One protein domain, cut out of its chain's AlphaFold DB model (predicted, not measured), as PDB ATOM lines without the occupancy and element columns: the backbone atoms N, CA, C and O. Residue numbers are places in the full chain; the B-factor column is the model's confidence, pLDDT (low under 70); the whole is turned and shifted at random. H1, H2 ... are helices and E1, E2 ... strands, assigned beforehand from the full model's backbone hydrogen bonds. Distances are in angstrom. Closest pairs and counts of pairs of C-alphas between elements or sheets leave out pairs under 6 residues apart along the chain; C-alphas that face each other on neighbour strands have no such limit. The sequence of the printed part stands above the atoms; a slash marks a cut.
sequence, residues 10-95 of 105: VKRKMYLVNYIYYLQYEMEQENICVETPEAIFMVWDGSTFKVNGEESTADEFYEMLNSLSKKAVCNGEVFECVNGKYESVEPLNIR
ATOM      1  N   VAL A  10      35.982  -3.064 -13.161       92.38
ATOM      2  CA  VAL A  10      36.635  -4.342 -13.447       92.38
ATOM      3  C   VAL A  10      36.011  -5.425 -12.578       92.38
ATOM      4  O   VAL A  10      35.844  -5.244 -11.372       92.38
ATOM      5  N   LYS A  11      35.694  -6.577 -13.178       94.31
ATOM      6  CA  LYS A  11      35.278  -7.769 -12.432       94.31
ATOM      7  C   LYS A  11      36.488  -8.601 -12.048       94.31
ATOM      8  O   LYS A  11      37.184  -9.106 -12.927       94.31
ATOM      9  N   ARG A  12      36.733  -8.782 -10.749       94.81
ATOM     10  CA  ARG A  12      37.837  -9.625 -10.266       94.81
ATOM     11  C   ARG A  12      37.549 -10.251  -8.911       94.81
ATOM     12  O   ARG A  12      36.816  -9.695  -8.101       94.81
ATOM     13  N   LYS A  13      38.179 -11.395  -8.659       95.88
ATOM     14  CA  LYS A  13      38.254 -11.988  -7.323       95.88
ATOM     15  C   LYS A  13      39.106 -11.107  -6.411       95.88
ATOM     16  O   LYS A  13      40.099 -10.533  -6.866       95.88
ATOM     17  N   MET A  14      38.729 -10.996  -5.141       95.81
ATOM     18  CA  MET A  14      39.499 -10.258  -4.140       95.81
ATOM     19  C   MET A  14      39.540 -10.988  -2.806       95.81
ATOM     20  O   MET A  14      38.583 -11.646  -2.405       95.81
ATOM     21  N   TYR A  15      40.654 -10.805  -2.098       96.69
ATOM     22  CA  TYR A  15      40.734 -11.161  -0.689       96.69
ATOM     23  C   TYR A  15      39.906 -10.198   0.158       96.69
ATOM     24  O   TYR A  15      39.865  -9.001  -0.134       96.69
ATOM     25  N   LEU A  16      39.311 -10.714   1.230       96.12
ATOM     26  CA  LEU A  16      38.426  -9.976   2.126       96.12
ATOM     27  C   LEU A  16      39.069  -8.687   2.652       96.12
ATOM     28  O   LEU A  16      38.492  -7.621   2.496       96.12
ATOM     29  N   VAL A  17      40.290  -8.750   3.189       94.62
ATOM     30  CA  VAL A  17      40.983  -7.552   3.704       94.62
ATOM     31  C   VAL A  17      41.232  -6.510   2.608       94.62
ATOM     32  O   VAL A  17      40.988  -5.327   2.817       94.62
ATOM     33  N   ASN A  18      41.607  -6.935   1.397       94.44
ATOM     34  CA  ASN A  18      41.763  -6.005   0.274       94.44
ATOM     35  C   ASN A  18      40.424  -5.377  -0.135       94.44
ATOM     36  O   ASN A  18      40.392  -4.233  -0.583       94.44
ATOM     37  N   TYR A  19      39.330  -6.133  -0.025       95.25
ATOM     38  CA  TYR A  19      37.994  -5.622  -0.296       95.25
ATOM     39  C   TYR A  19      37.550  -4.620   0.772       95.25
ATOM     40  O   TYR A  19      37.017  -3.576   0.420       95.25
ATOM     41  N   ILE A  20      37.856  -4.867   2.048       94.62
ATOM     42  CA  ILE A  20      37.612  -3.918   3.145       94.62
ATOM     43  C   ILE A  20      38.335  -2.594   2.869       94.62
ATOM     44  O   ILE A  20      37.699  -1.542   2.883       94.62
ATOM     45  N   TYR A  21      39.620  -2.636   2.504       93.00
ATOM     46  CA  TYR A  21      40.360  -1.424   2.136       93.00
ATOM     47  C   TYR A  21      39.758  -0.709   0.928       93.00
ATOM     48  O   TYR A  21      39.637   0.512   0.933       93.00
ATOM     49  N   TYR A  22      39.341  -1.456  -0.095       93.06
ATOM     50  CA  TYR A  22      38.639  -0.877  -1.236       93.06
ATOM     51  C   TYR A  22      37.354  -0.155  -0.801       93.06
ATOM     52  O   TYR A  22      37.122   0.983  -1.204       93.06
ATOM     53  N   LEU A  23      36.540  -0.774   0.055       93.56
ATOM     54  CA  LEU A  23      35.307  -0.158   0.536       93.56
ATOM     55  C   LEU A  23      35.577   1.118   1.345       93.56
ATOM     56  O   LEU A  23      34.872   2.108   1.167       93.56
ATOM     57  N   GLN A  24      36.609   1.127   2.184       91.81
ATOM     58  CA  GLN A  24      36.930   2.295   3.002       91.81
ATOM     59  C   GLN A  24      37.543   3.445   2.201       91.81
ATOM     60  O   GLN A  24      37.133   4.588   2.374       91.81
ATOM     61  N   TYR A  25      38.517   3.165   1.334       89.81
ATOM     62  CA  TYR A  25      39.310   4.214   0.689       89.81
ATOM     63  C   TYR A  25      38.787   4.629  -0.688       89.81
ATOM     64  O   TYR A  25      38.907   5.794  -1.048       89.81
ATOM     65  N   GLU A  26      38.202   3.706  -1.455       89.19
ATOM     66  CA  GLU A  26      37.691   4.004  -2.804       89.19
ATOM     67  C   GLU A  26      36.181   4.266  -2.809       89.19
ATOM     68  O   GLU A  26      35.683   5.020  -3.647       89.19
ATOM     69  N   MET A  27      35.440   3.636  -1.891       89.19
ATOM     70  CA  MET A  27      33.985   3.799  -1.765       89.19
ATOM     71  C   MET A  27      33.571   4.655  -0.559       89.19
ATOM     72  O   MET A  27      32.372   4.858  -0.371       89.19
ATOM     73  N   GLU A  28      34.535   5.141   0.234       89.56
ATOM     74  CA  GLU A  28      34.326   6.019   1.399       89.56
ATOM     75  C   GLU A  28      33.322   5.451   2.423       89.56
ATOM     76  O   GLU A  28      32.565   6.179   3.065       89.56
ATOM     77  N   GLN A  29      33.280   4.123   2.576       88.94
ATOM     78  CA  GLN A  29      32.408   3.457   3.540       88.94
ATOM     79  C   GLN A  29      33.086   3.351   4.907       88.94
ATOM     80  O   GLN A  29      34.079   2.648   5.069       88.94
ATOM     81  N   GLU A  30      32.515   4.010   5.913       82.75
ATOM     82  CA  GLU A  30      33.092   4.050   7.266       82.75
ATOM     83  C   GLU A  30      32.735   2.828   8.128       82.75
ATOM     84  O   GLU A  30      33.492   2.454   9.017       82.75
ATOM     85  N   ASN A  31      31.590   2.192   7.863       84.56
ATOM     86  CA  ASN A  31      31.080   1.071   8.652       84.56
ATOM     87  C   ASN A  31      31.117  -0.209   7.818       84.56
ATOM     88  O   ASN A  31      30.159  -0.511   7.102       84.56
ATOM     89  N   ILE A  32      32.226  -0.947   7.887       94.44
ATOM     90  CA  ILE A  32      32.336  -2.245   7.218       94.44
ATOM     91  C   ILE A  32      31.953  -3.344   8.201       94.44
ATOM     92  O   ILE A  32      32.544  -3.467   9.276       94.44
ATOM     93  N   CYS A  33      30.971  -4.152   7.814       95.38
ATOM     94  CA  CYS A  33      30.523  -5.293   8.596       95.38
ATOM     95  C   CYS A  33      30.946  -6.585   7.903       95.38
ATOM     96  O   CYS A  33      30.659  -6.794   6.722       95.38
ATOM     97  N   VAL A  34      31.607  -7.458   8.658       96.81
ATOM     98  CA  VAL A  34      31.907  -8.829   8.256       96.81
ATOM     99  C   VAL A  34      31.110  -9.773   9.141       96.81
ATOM    100  O   VAL A  34      31.248  -9.765  10.359       96.81
ATOM    101  N   GLU A  35      30.276 -10.595   8.530       97.06
ATOM    102  CA  GLU A  35      29.339 -11.477   9.212       97.06
ATOM    103  C   GLU A  35      29.712 -12.936   8.959       97.06
ATOM    104  O   GLU A  35      30.011 -13.342   7.836       97.06
ATOM    105  N   THR A  36      29.663 -13.746  10.004       95.38
ATOM    106  CA  THR A  36      29.611 -15.206   9.918       95.38
ATOM    107  C   THR A  36      28.231 -15.660  10.403       95.38
ATOM    108  O   THR A  36      27.483 -14.859  10.965       95.38
ATOM    109  N   PRO A  37      27.860 -16.942  10.251       93.19
ATOM    110  CA  PRO A  37      26.624 -17.448  10.850       93.19
ATOM    111  C   PRO A  37      26.543 -17.278  12.378       93.19
ATOM    112  O   PRO A  37      25.454 -17.373  12.937       93.19
ATOM    113  N   GLU A  38      27.680 -17.059  13.048       92.62
ATOM    114  CA  GLU A  38      27.798 -17.056  14.509       92.62
ATOM    115  C   GLU A  38      28.119 -15.677  15.101       92.62
ATOM    116  O   GLU A  38      27.855 -15.448  16.281       92.62
ATOM    117  N   ALA A  39      28.680 -14.749  14.318       94.25
ATOM    118  CA  ALA A  39      29.123 -13.450  14.819       94.25
ATOM    119  C   ALA A  39      29.113 -12.356  13.748       94.25
ATOM    120  O   ALA A  39      29.193 -12.623  12.550       94.25
ATOM    121  N   ILE A  40      29.091 -11.106  14.213       95.38
ATOM    122  CA  ILE A  40      29.236  -9.906  13.389       95.38
ATOM    123  C   ILE A  40      30.467  -9.144  13.876       95.38
ATOM    124  O   ILE A  40      30.642  -8.926  15.076       95.38
ATOM    125  N   PHE A  41      31.307  -8.737  12.934       95.06
ATOM    126  CA  PHE A  41      32.535  -7.996  13.160       95.06
ATOM    127  C   PHE A  41      32.437  -6.633  12.489       95.06
ATOM    128  O   PHE A  41      32.229  -6.547  11.280       95.06
ATOM    129  N   MET A  42      32.626  -5.567  13.260       94.94
ATOM    130  CA  MET A  42      32.851  -4.233  12.713       94.94
ATOM    131  C   MET A  42      34.337  -4.075  12.423       94.94
ATOM    132  O   MET A  42      35.157  -4.272  13.322       94.94
ATOM    133  N   VAL A  43      34.682  -3.738  11.187       93.69
ATOM    134  CA  VAL A  43      36.073  -3.661  10.735       93.69
ATOM    135  C   VAL A  43      36.343  -2.297  10.124       93.69
ATOM    136  O   VAL A  43      35.549  -1.799   9.330       93.69
ATOM    137  N   TRP A  44      37.464  -1.689  10.493       89.81
ATOM    138  CA  TRP A  44      37.926  -0.459   9.866       89.81
ATOM    139  C   TRP A  44      39.436  -0.305   9.999       89.81
ATOM    140  O   TRP A  44      40.050  -0.715  10.983       89.81
ATOM    141  N   ASP A  45      40.023   0.338   9.004       81.81
ATOM    142  CA  ASP A  45      41.362   0.897   9.040       81.81
ATOM    143  C   ASP A  45      41.295   2.424   9.147       81.81
ATOM    144  O   ASP A  45      40.597   3.087   8.379       81.81
ATOM    145  N   GLY A  46      41.990   2.974  10.138       70.94
ATOM    146  CA  GLY A  46      42.151   4.423  10.321       70.94
ATOM    147  C   GLY A  46      43.610   4.833  10.518       70.94
ATOM    148  O   GLY A  46      44.037   5.884  10.053       70.94
ATOM    149  N   SER A  47      44.382   3.974  11.181       79.56
ATOM    150  CA  SER A  47      45.836   4.082  11.390       79.56
ATOM    151  C   SER A  47      46.448   2.699  11.609       79.56
ATOM    152  O   SER A  47      47.594   2.444  11.249       79.56
ATOM    153  N   THR A  48      45.662   1.831  12.240       85.75
ATOM    154  CA  THR A  48      45.876   0.407  12.444       85.75
ATOM    155  C   THR A  48      44.582  -0.311  12.069       85.75
ATOM    156  O   THR A  48      43.491   0.248  12.244       85.75
ATOM    157  N   PHE A  49      44.704  -1.541  11.565       90.88
ATOM    158  CA  PHE A  49      43.559  -2.396  11.273       90.88
ATOM    159  C   PHE A  49      42.866  -2.772  12.587       90.88
ATOM    160  O   PHE A  49      43.519  -3.212  13.537       90.88
ATOM    161  N   LYS A  50      41.553  -2.551  12.669       93.81
ATOM    162  CA  LYS A  50      40.770  -2.777  13.885       93.81
ATOM    163  C   LYS A  50      39.584  -3.680  13.632       93.81
ATOM    164  O   LYS A  50      38.896  -3.547  12.622       93.81
ATOM    165  N   VAL A  51      39.316  -4.549  14.600       94.44
ATOM    166  CA  VAL A  51      38.142  -5.420  14.627       94.44
ATOM    167  C   VAL A  51      37.418  -5.201  15.949       94.44
ATOM    168  O   VAL A  51      38.006  -5.334  17.017       94.44
ATOM    169  N   ASN A  52      36.144  -4.817  15.888       93.81
ATOM    170  CA  ASN A  52      35.311  -4.491  17.051       93.81
ATOM    171  C   ASN A  52      35.929  -3.445  18.005       93.81
ATOM    172  O   ASN A  52      35.612  -3.418  19.190       93.81
ATOM    173  N   GLY A  53      36.781  -2.554  17.489       89.75
ATOM    174  CA  GLY A  53      37.425  -1.486  18.266       89.75
ATOM    175  C   GLY A  53      38.825  -1.809  18.767       89.75
ATOM    176  O   GLY A  53      39.531  -0.888  19.179       89.75
ATOM    177  N   GLU A  54      39.248  -3.066  18.678       93.25
ATOM    178  CA  GLU A  54      40.567  -3.517  19.112       93.25
ATOM    179  C   GLU A  54      41.535  -3.580  17.932       93.25
ATOM    180  O   GLU A  54      41.144  -3.909  16.810       93.25
ATOM    181  N   GLU A  55      42.798  -3.226  18.176       95.38
ATOM    182  CA  GLU A  55      43.851  -3.367  17.170       95.38
ATOM    183  C   GLU A  55      44.084  -4.841  16.866       95.38
ATOM    184  O   GLU A  55      44.159  -5.668  17.772       95.38
ATOM    185  N   SER A  56      44.194  -5.161  15.583       94.31
ATOM    186  CA  SER A  56      44.380  -6.526  15.123       94.31
ATOM    187  C   SER A  56      45.185  -6.548  13.831       94.31
ATOM    188  O   SER A  56      45.315  -5.554  13.116       94.31
ATOM    189  N   THR A  57      45.733  -7.707  13.510       93.56
ATOM    190  CA  THR A  57      46.344  -7.994  12.218       93.56
ATOM    191  C   THR A  57      45.364  -8.717  11.296       93.56
ATOM    192  O   THR A  57      44.391  -9.333  11.729       93.56
ATOM    193  N   ALA A  58      45.637  -8.685   9.990       91.75
ATOM    194  CA  ALA A  58      44.856  -9.450   9.019       91.75
ATOM    195  C   ALA A  58      44.865 -10.963   9.317       91.75
ATOM    196  O   ALA A  58      43.855 -11.633   9.108       91.75
ATOM    197  N   ASP A  59      45.990 -11.488   9.812       92.81
ATOM    198  CA  ASP A  59      46.134 -12.907  10.136       92.81
ATOM    199  C   ASP A  59      45.308 -13.279  11.373       92.81
ATOM    200  O   ASP A  59      44.520 -14.219  11.302       92.81
ATOM    201  N   GLU A  60      45.384 -12.498  12.458       94.44
ATOM    202  CA  GLU A  60      44.532 -12.684  13.645       94.44
ATOM    203  C   GLU A  60      43.045 -12.616  13.281       94.44
ATOM    204  O   GLU A  60      42.251 -13.456  13.703       94.44
ATOM    205  N   PHE A  61      42.658 -11.662  12.431       94.69
ATOM    206  CA  PHE A  61      41.282 -11.564  11.964       94.69
ATOM    207  C   PHE A  61      40.840 -12.804  11.181       94.69
ATOM    208  O   PHE A  61      39.752 -13.335  11.416       94.69
ATOM    209  N   TYR A  62      41.681 -13.323  10.286       94.31
ATOM    210  CA  TYR A  62      41.382 -14.567   9.579       94.31
ATOM    211  C   TYR A  62      41.356 -15.784  10.501       94.31
ATOM    212  O   TYR A  62      40.522 -16.664  10.287       94.31
ATOM    213  N   GLU A  63      42.198 -15.850  11.530       93.38
ATOM    214  CA  GLU A  63      42.130 -16.886  12.563       93.38
ATOM    215  C   GLU A  63      40.799 -16.839  13.321       93.38
ATOM    216  O   GLU A  63      40.146 -17.878  13.456       93.38
ATOM    217  N   MET A  64      40.333 -15.647  13.713       93.19
ATOM    218  CA  MET A  64      39.015 -15.477  14.334       93.19
ATOM    219  C   MET A  64      37.900 -15.968  13.412       93.19
ATOM    220  O   MET A  64      37.094 -16.807  13.817       93.19
ATOM    221  N   LEU A  65      37.878 -15.518  12.152       94.81
ATOM    222  CA  LEU A  65      36.876 -15.971  11.186       94.81
ATOM    223  C   LEU A  65      36.924 -17.493  11.011       94.81
ATOM    224  O   LEU A  65      35.884 -18.138  11.066       94.81
ATOM    225  N   ASN A  66      38.119 -18.071  10.862       92.12
ATOM    226  CA  ASN A  66      38.337 -19.513  10.710       92.12
ATOM    227  C   ASN A  66      37.860 -20.345  11.905       92.12
ATOM    228  O   ASN A  66      37.519 -21.512  11.710       92.12
ATOM    229  N   SER A  67      37.873 -19.778  13.115       92.19
ATOM    230  CA  SER A  67      37.390 -20.455  14.322       92.19
ATOM    231  C   SER A  67      35.863 -20.547  14.391       92.19
ATOM    232  O   SER A  67      35.348 -21.459  15.032       92.19
ATOM    233  N   LEU A  68      35.156 -19.650  13.696       92.19
ATOM    234  CA  LEU A  68      33.692 -19.595  13.663       92.19
ATOM    235  C   LEU A  68      33.113 -20.246  12.409       92.19
ATOM    236  O   LEU A  68      32.123 -20.960  12.450       92.19
ATOM    237  N   SER A  69      33.696 -19.976  11.246       90.81
ATOM    238  CA  SER A  69      33.172 -20.473   9.981       90.81
ATOM    239  C   SER A  69      34.269 -20.592   8.935       90.81
ATOM    240  O   SER A  69      35.391 -20.139   9.108       90.81
ATOM    241  N   LYS A  70      33.948 -21.226   7.808       92.00
ATOM    242  CA  LYS A  70      34.753 -21.158   6.579       92.00
ATOM    243  C   LYS A  70      34.138 -20.203   5.553       92.00
ATOM    244  O   LYS A  70      34.616 -20.139   4.423       92.00
ATOM    245  N   LYS A  71      33.074 -19.494   5.941       95.38
ATOM    246  CA  LYS A  71      32.325 -18.533   5.131       95.38
ATOM    247  C   LYS A  71      32.132 -17.237   5.905       95.38
ATOM    248  O   LYS A  71      31.802 -17.271   7.087       95.38
ATOM    249  N   ALA A  72      32.300 -16.121   5.216       97.31
ATOM    250  CA  ALA A  72      32.018 -14.793   5.736       97.31
ATOM    251  C   ALA A  72      31.269 -13.974   4.681       97.31
ATOM    252  O   ALA A  72      31.418 -14.212   3.484       97.31
ATOM    253  N   VAL A  73      30.469 -13.010   5.114       97.81
ATOM    254  CA  VAL A  73      29.773 -12.056   4.249       97.81
ATOM    255  C   VAL A  73      30.261 -10.662   4.606       97.81
ATOM    256  O   VAL A  73      30.218 -10.286   5.768       97.81
ATOM    257  N   CYS A  74      30.738  -9.897   3.631       96.62
ATOM    258  CA  CYS A  74      31.195  -8.525   3.825       96.62
ATOM    259  C   CYS A  74      30.391  -7.597   2.922       96.62
ATOM    260  O   CYS A  74      30.482  -7.700   1.698       96.62
ATOM    261  N   ASN A  75      29.594  -6.708   3.517       90.06
ATOM    262  CA  ASN A  75      28.700  -5.779   2.812       90.06
ATOM    263  C   ASN A  75      27.878  -6.449   1.688       90.06
ATOM    264  O   ASN A  75      27.747  -5.920   0.588       90.06
ATOM    265  N   GLY A  76      27.333  -7.636   1.979       91.88
ATOM    266  CA  GLY A  76      26.500  -8.423   1.060       91.88
ATOM    267  C   GLY A  76      27.262  -9.372   0.128       91.88
ATOM    268  O   GLY A  76      26.638 -10.240  -0.478       91.88
ATOM    269  N   GLU A  77      28.589  -9.271   0.053       96.56
ATOM    270  CA  GLU A  77      29.425 -10.132  -0.787       96.56
ATOM    271  C   GLU A  77      29.953 -11.330   0.004       96.56
ATOM    272  O   GLU A  77      30.405 -11.190   1.140       96.56
ATOM    273  N   VAL A  78      29.906 -12.524  -0.589       97.62
ATOM    274  CA  VAL A  78      30.276 -13.777   0.090       97.62
ATOM    275  C   VAL A  78      31.750 -14.097  -0.134       97.62
ATOM    276  O   VAL A  78      32.239 -14.046  -1.260       97.62
ATOM    277  N   PHE A  79      32.436 -14.506   0.928       98.06
ATOM    278  CA  PHE A  79      33.834 -14.920   0.940       98.06
ATOM    279  C   PHE A  79      33.974 -16.320   1.539       98.06
ATOM    280  O   PHE A  79      33.308 -16.666   2.517       98.06
ATOM    281  N   GLU A  80      34.879 -17.114   0.978       97.19
ATOM    282  CA  GLU A  80      35.201 -18.465   1.437       97.19
ATOM    283  C   GLU A  80      36.675 -18.578   1.819       97.19
ATOM    284  O   GLU A  80      37.554 -17.969   1.205       97.19
ATOM    285  N   CYS A  81      36.948 -19.377   2.851       95.31
ATOM    286  CA  CYS A  81      38.306 -19.662   3.286       95.31
ATOM    287  C   CYS A  81      39.012 -20.593   2.286       95.31
ATOM    288  O   CYS A  81      38.681 -21.773   2.167       95.31
ATOM    289  N   VAL A  82      40.043 -20.071   1.625       92.81
ATOM    290  CA  VAL A  82      40.945 -20.773   0.715       92.81
ATOM    291  C   VAL A  82      42.370 -20.612   1.242       92.81
ATOM    292  O   VAL A  82      42.889 -19.503   1.345       92.81
ATOM    293  N   ASN A  83      43.017 -21.725   1.600       88.50
ATOM    294  CA  ASN A  83      44.383 -21.738   2.148       88.50
ATOM    295  C   ASN A  83      44.586 -20.784   3.346       88.50
ATOM    296  O   ASN A  83      45.620 -20.132   3.463       88.50
ATOM    297  N   GLY A  84      43.584 -20.682   4.226       86.88
ATOM    298  CA  GLY A  84      43.641 -19.843   5.428       86.88
ATOM    299  C   GLY A  84      43.291 -18.368   5.210       86.88
ATOM    300  O   GLY A  84      43.229 -17.630   6.186       86.88
ATOM    301  N   LYS A  85      43.008 -17.942   3.973       92.06
ATOM    302  CA  LYS A  85      42.585 -16.574   3.632       92.06
ATOM    303  C   LYS A  85      41.179 -16.573   3.055       92.06
ATOM    304  O   LYS A  85      40.764 -17.552   2.451       92.06
ATOM    305  N   TYR A  86      40.464 -15.466   3.198       96.19
ATOM    306  CA  TYR A  86      39.111 -15.331   2.661       96.19
ATOM    307  C   TYR A  86      39.140 -14.684   1.281       96.19
ATOM    308  O   TYR A  86      39.584 -13.545   1.155       96.19
ATOM    309  N   GLU A  87      38.668 -15.392   0.256       97.62
ATOM    310  CA  GLU A  87      38.524 -14.891  -1.115       97.62
ATOM    311  C   GLU A  87      37.041 -14.833  -1.502       97.62
ATOM    312  O   GLU A  87      36.260 -15.709  -1.132       97.62
ATOM    313  N   SER A  88      36.644 -13.795  -2.239       98.00
ATOM    314  CA  SER A  88      35.275 -13.614  -2.729       98.00
ATOM    315  C   SER A  88      34.818 -14.832  -3.538       98.00
ATOM    316  O   SER A  88      35.543 -15.275  -4.427       98.00
ATOM    317  N   VAL A  89      33.617 -15.355  -3.302       97.25
ATOM    318  CA  VAL A  89      33.062 -16.511  -4.033       97.25
ATOM    319  C   VAL A  89      32.748 -16.155  -5.482       97.25
ATOM    320  O   VAL A  89      33.075 -16.924  -6.385       97.25
ATOM    321  N   GLU A  90      32.234 -14.954  -5.723       97.25
ATOM    322  CA  GLU A  90      32.013 -14.409  -7.062       97.25
ATOM    323  C   GLU A  90      32.988 -13.255  -7.341       97.25
ATOM    324  O   GLU A  90      33.465 -12.608  -6.405       97.25
ATOM    325  N   PRO A  91      33.347 -12.985  -8.608       96.75
ATOM    326  CA  PRO A  91      34.095 -11.784  -8.959       96.75
ATOM    327  C   PRO A  91      33.315 -10.513  -8.592       96.75
ATOM    328  O   PRO A  91      32.159 -10.351  -8.979       96.75
ATOM    329  N   LEU A  92      33.984  -9.584  -7.914       96.06
ATOM    330  CA  LEU A  92      33.411  -8.329  -7.439       96.06
ATOM    331  C   LEU A  92      33.558  -7.225  -8.489       96.06
ATOM    332  O   LEU A  92      34.534  -7.209  -9.242       96.06
ATOM    333  N   ASN A  93      32.611  -6.285  -8.515       93.50
ATOM    334  CA  ASN A  93      32.685  -5.083  -9.347       93.50
ATOM    335  C   ASN A  93      33.539  -4.020  -8.646       93.50
ATOM    336  O   ASN A  93      33.089  -3.391  -7.691       93.50
ATOM    337  N   ILE A  94      34.758  -3.813  -9.133       93.44
ATOM    338  CA  ILE A  94      35.728  -2.898  -8.531       93.44
ATOM    339  C   ILE A  94      35.882  -1.670  -9.414       93.44
ATOM    340  O   ILE A  94      36.227  -1.786 -10.590       93.44
ATOM    341  N   ARG A  95      35.651  -0.492  -8.835       90.94
ATOM    342  CA  ARG A  95      35.940   0.793  -9.465       90.94
ATOM    343  C   ARG A  95      37.444   1.043  -9.413       90.94
ATOM    344  O   ARG A  95      38.026   1.080  -8.337       90.94
TER     345      ARG A  95
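AT A GLANCE: This is residues 10 to 95 of the 105 residues of an uncharacterized protein of Lachnoclostridium sp (UniProt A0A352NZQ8). A six-stranded sheet, E4 - E3 - E2 - E5 - E6 - E7, is curled like part of a barrel and wraps round helix H1, while helix H2 spans the opening between the sheet's edge strands E4 and E7. At one end of the long axis, the first and last strands, E1 and E8, pair as a small two-stranded sheet. The printed part has 86 residues with two named helices and eight named strands, in the order E1 H1 E2 E3 E4 H2 E5 E6 E7 E8; both sheets are antiparallel, and the class is mixed, helices and strands. The whole is compact and rounded, with a radius of gyration of the C-alphas of 11.9 A and spans of 32 by 27 by 19 A.

HOW THE PARTS SIT: The large sheet holds two meanders, each strand the antiparallel neighbour of the one before: E2, residues 32 to 35, E3, residues 40 to 45, and E4, residues 49 to 51; then E5, residues 71 to 74, E6, residues 77 to 82, and E7, residues 85 to 88. The sheet is strongly twisted, and the way across it turns by 156 degrees from edge to edge. E2 of the one meander and E5 of the other are antiparallel neighbours, with an angle of 157 degrees between their N-to-C directions, and N 35 and O 73 are within hydrogen-bond range at 2.8 A. The hairpin of E2 and E3 has N 41 and O 34 at 2.8 A, and the hairpin of E3 and E4 has N 50 and O 44 at 2.9 A. E3 is staggered: it pairs with E2 over residues 40 to 43 and with E4 over residues 43 to 45. The hairpin of E5 and E6 has N 74 and O 77 at 2.8 A, and the hairpin of E6 and E7 has N 82 and O 85 at 2.7 A. The sheet curls round H1, residues 16 to 25; the closest C-alphas of H1 and E7 are those of Leu 16 and Tyr 86, 5.4 A apart, and those of H1 and E2 are Ile 20 and Ile 32, 6.9 A apart. H2, residues 58 to 68, is on the same face as H1, in two layers, helices on one face of a sheet. H2 has a height over the sheet of 6.3 A and is over none of its strands, but only just: 2 of its C-alphas fall on E5. The closest C-alphas of H2 and E7 are those of Tyr 62 and Lys 85, 6.4 A apart. H1 and H2 are close but not clearly touching, with Val 17 and Ala 58 the closest C-alphas at 6.8 A, and run opposite ways at a steep tilt of 57 degrees. In both helices every O i to N i+4 pair is within hydrogen-bond range. E1, residues 10 to 12, and E8, residues 92 to 95, are antiparallel neighbours, with N 92 and O 12 at 2.8 A. E8 and H1 are near each other, while E1 and E2 are apart.

IN THESE COORDINATES: E1 begins at C-alpha 10, (36.635, -4.342, -13.447). H1 starts at C-alpha 16, (38.426, -9.976, 2.126), and is 14.3 A long; H2 is 15.8 A. The longest strands by residues are E3, 16.8 A, and E6, 15.8 A. E8 ends at C-alpha 95, (35.940, 0.793, -9.465).

THE WHOLE: The two C-alphas farthest apart are those of Val 10 and Glu 54, at 32.8 A, while the first and last printed C-alphas are 6.5 A apart. The printed part has no cut, and no link is long. Residues 50 to 51 of E4 pair antiparallel with residues 54 to 55. The mean pLDDT of the printed part is 93.0, and no printed residue is under 70.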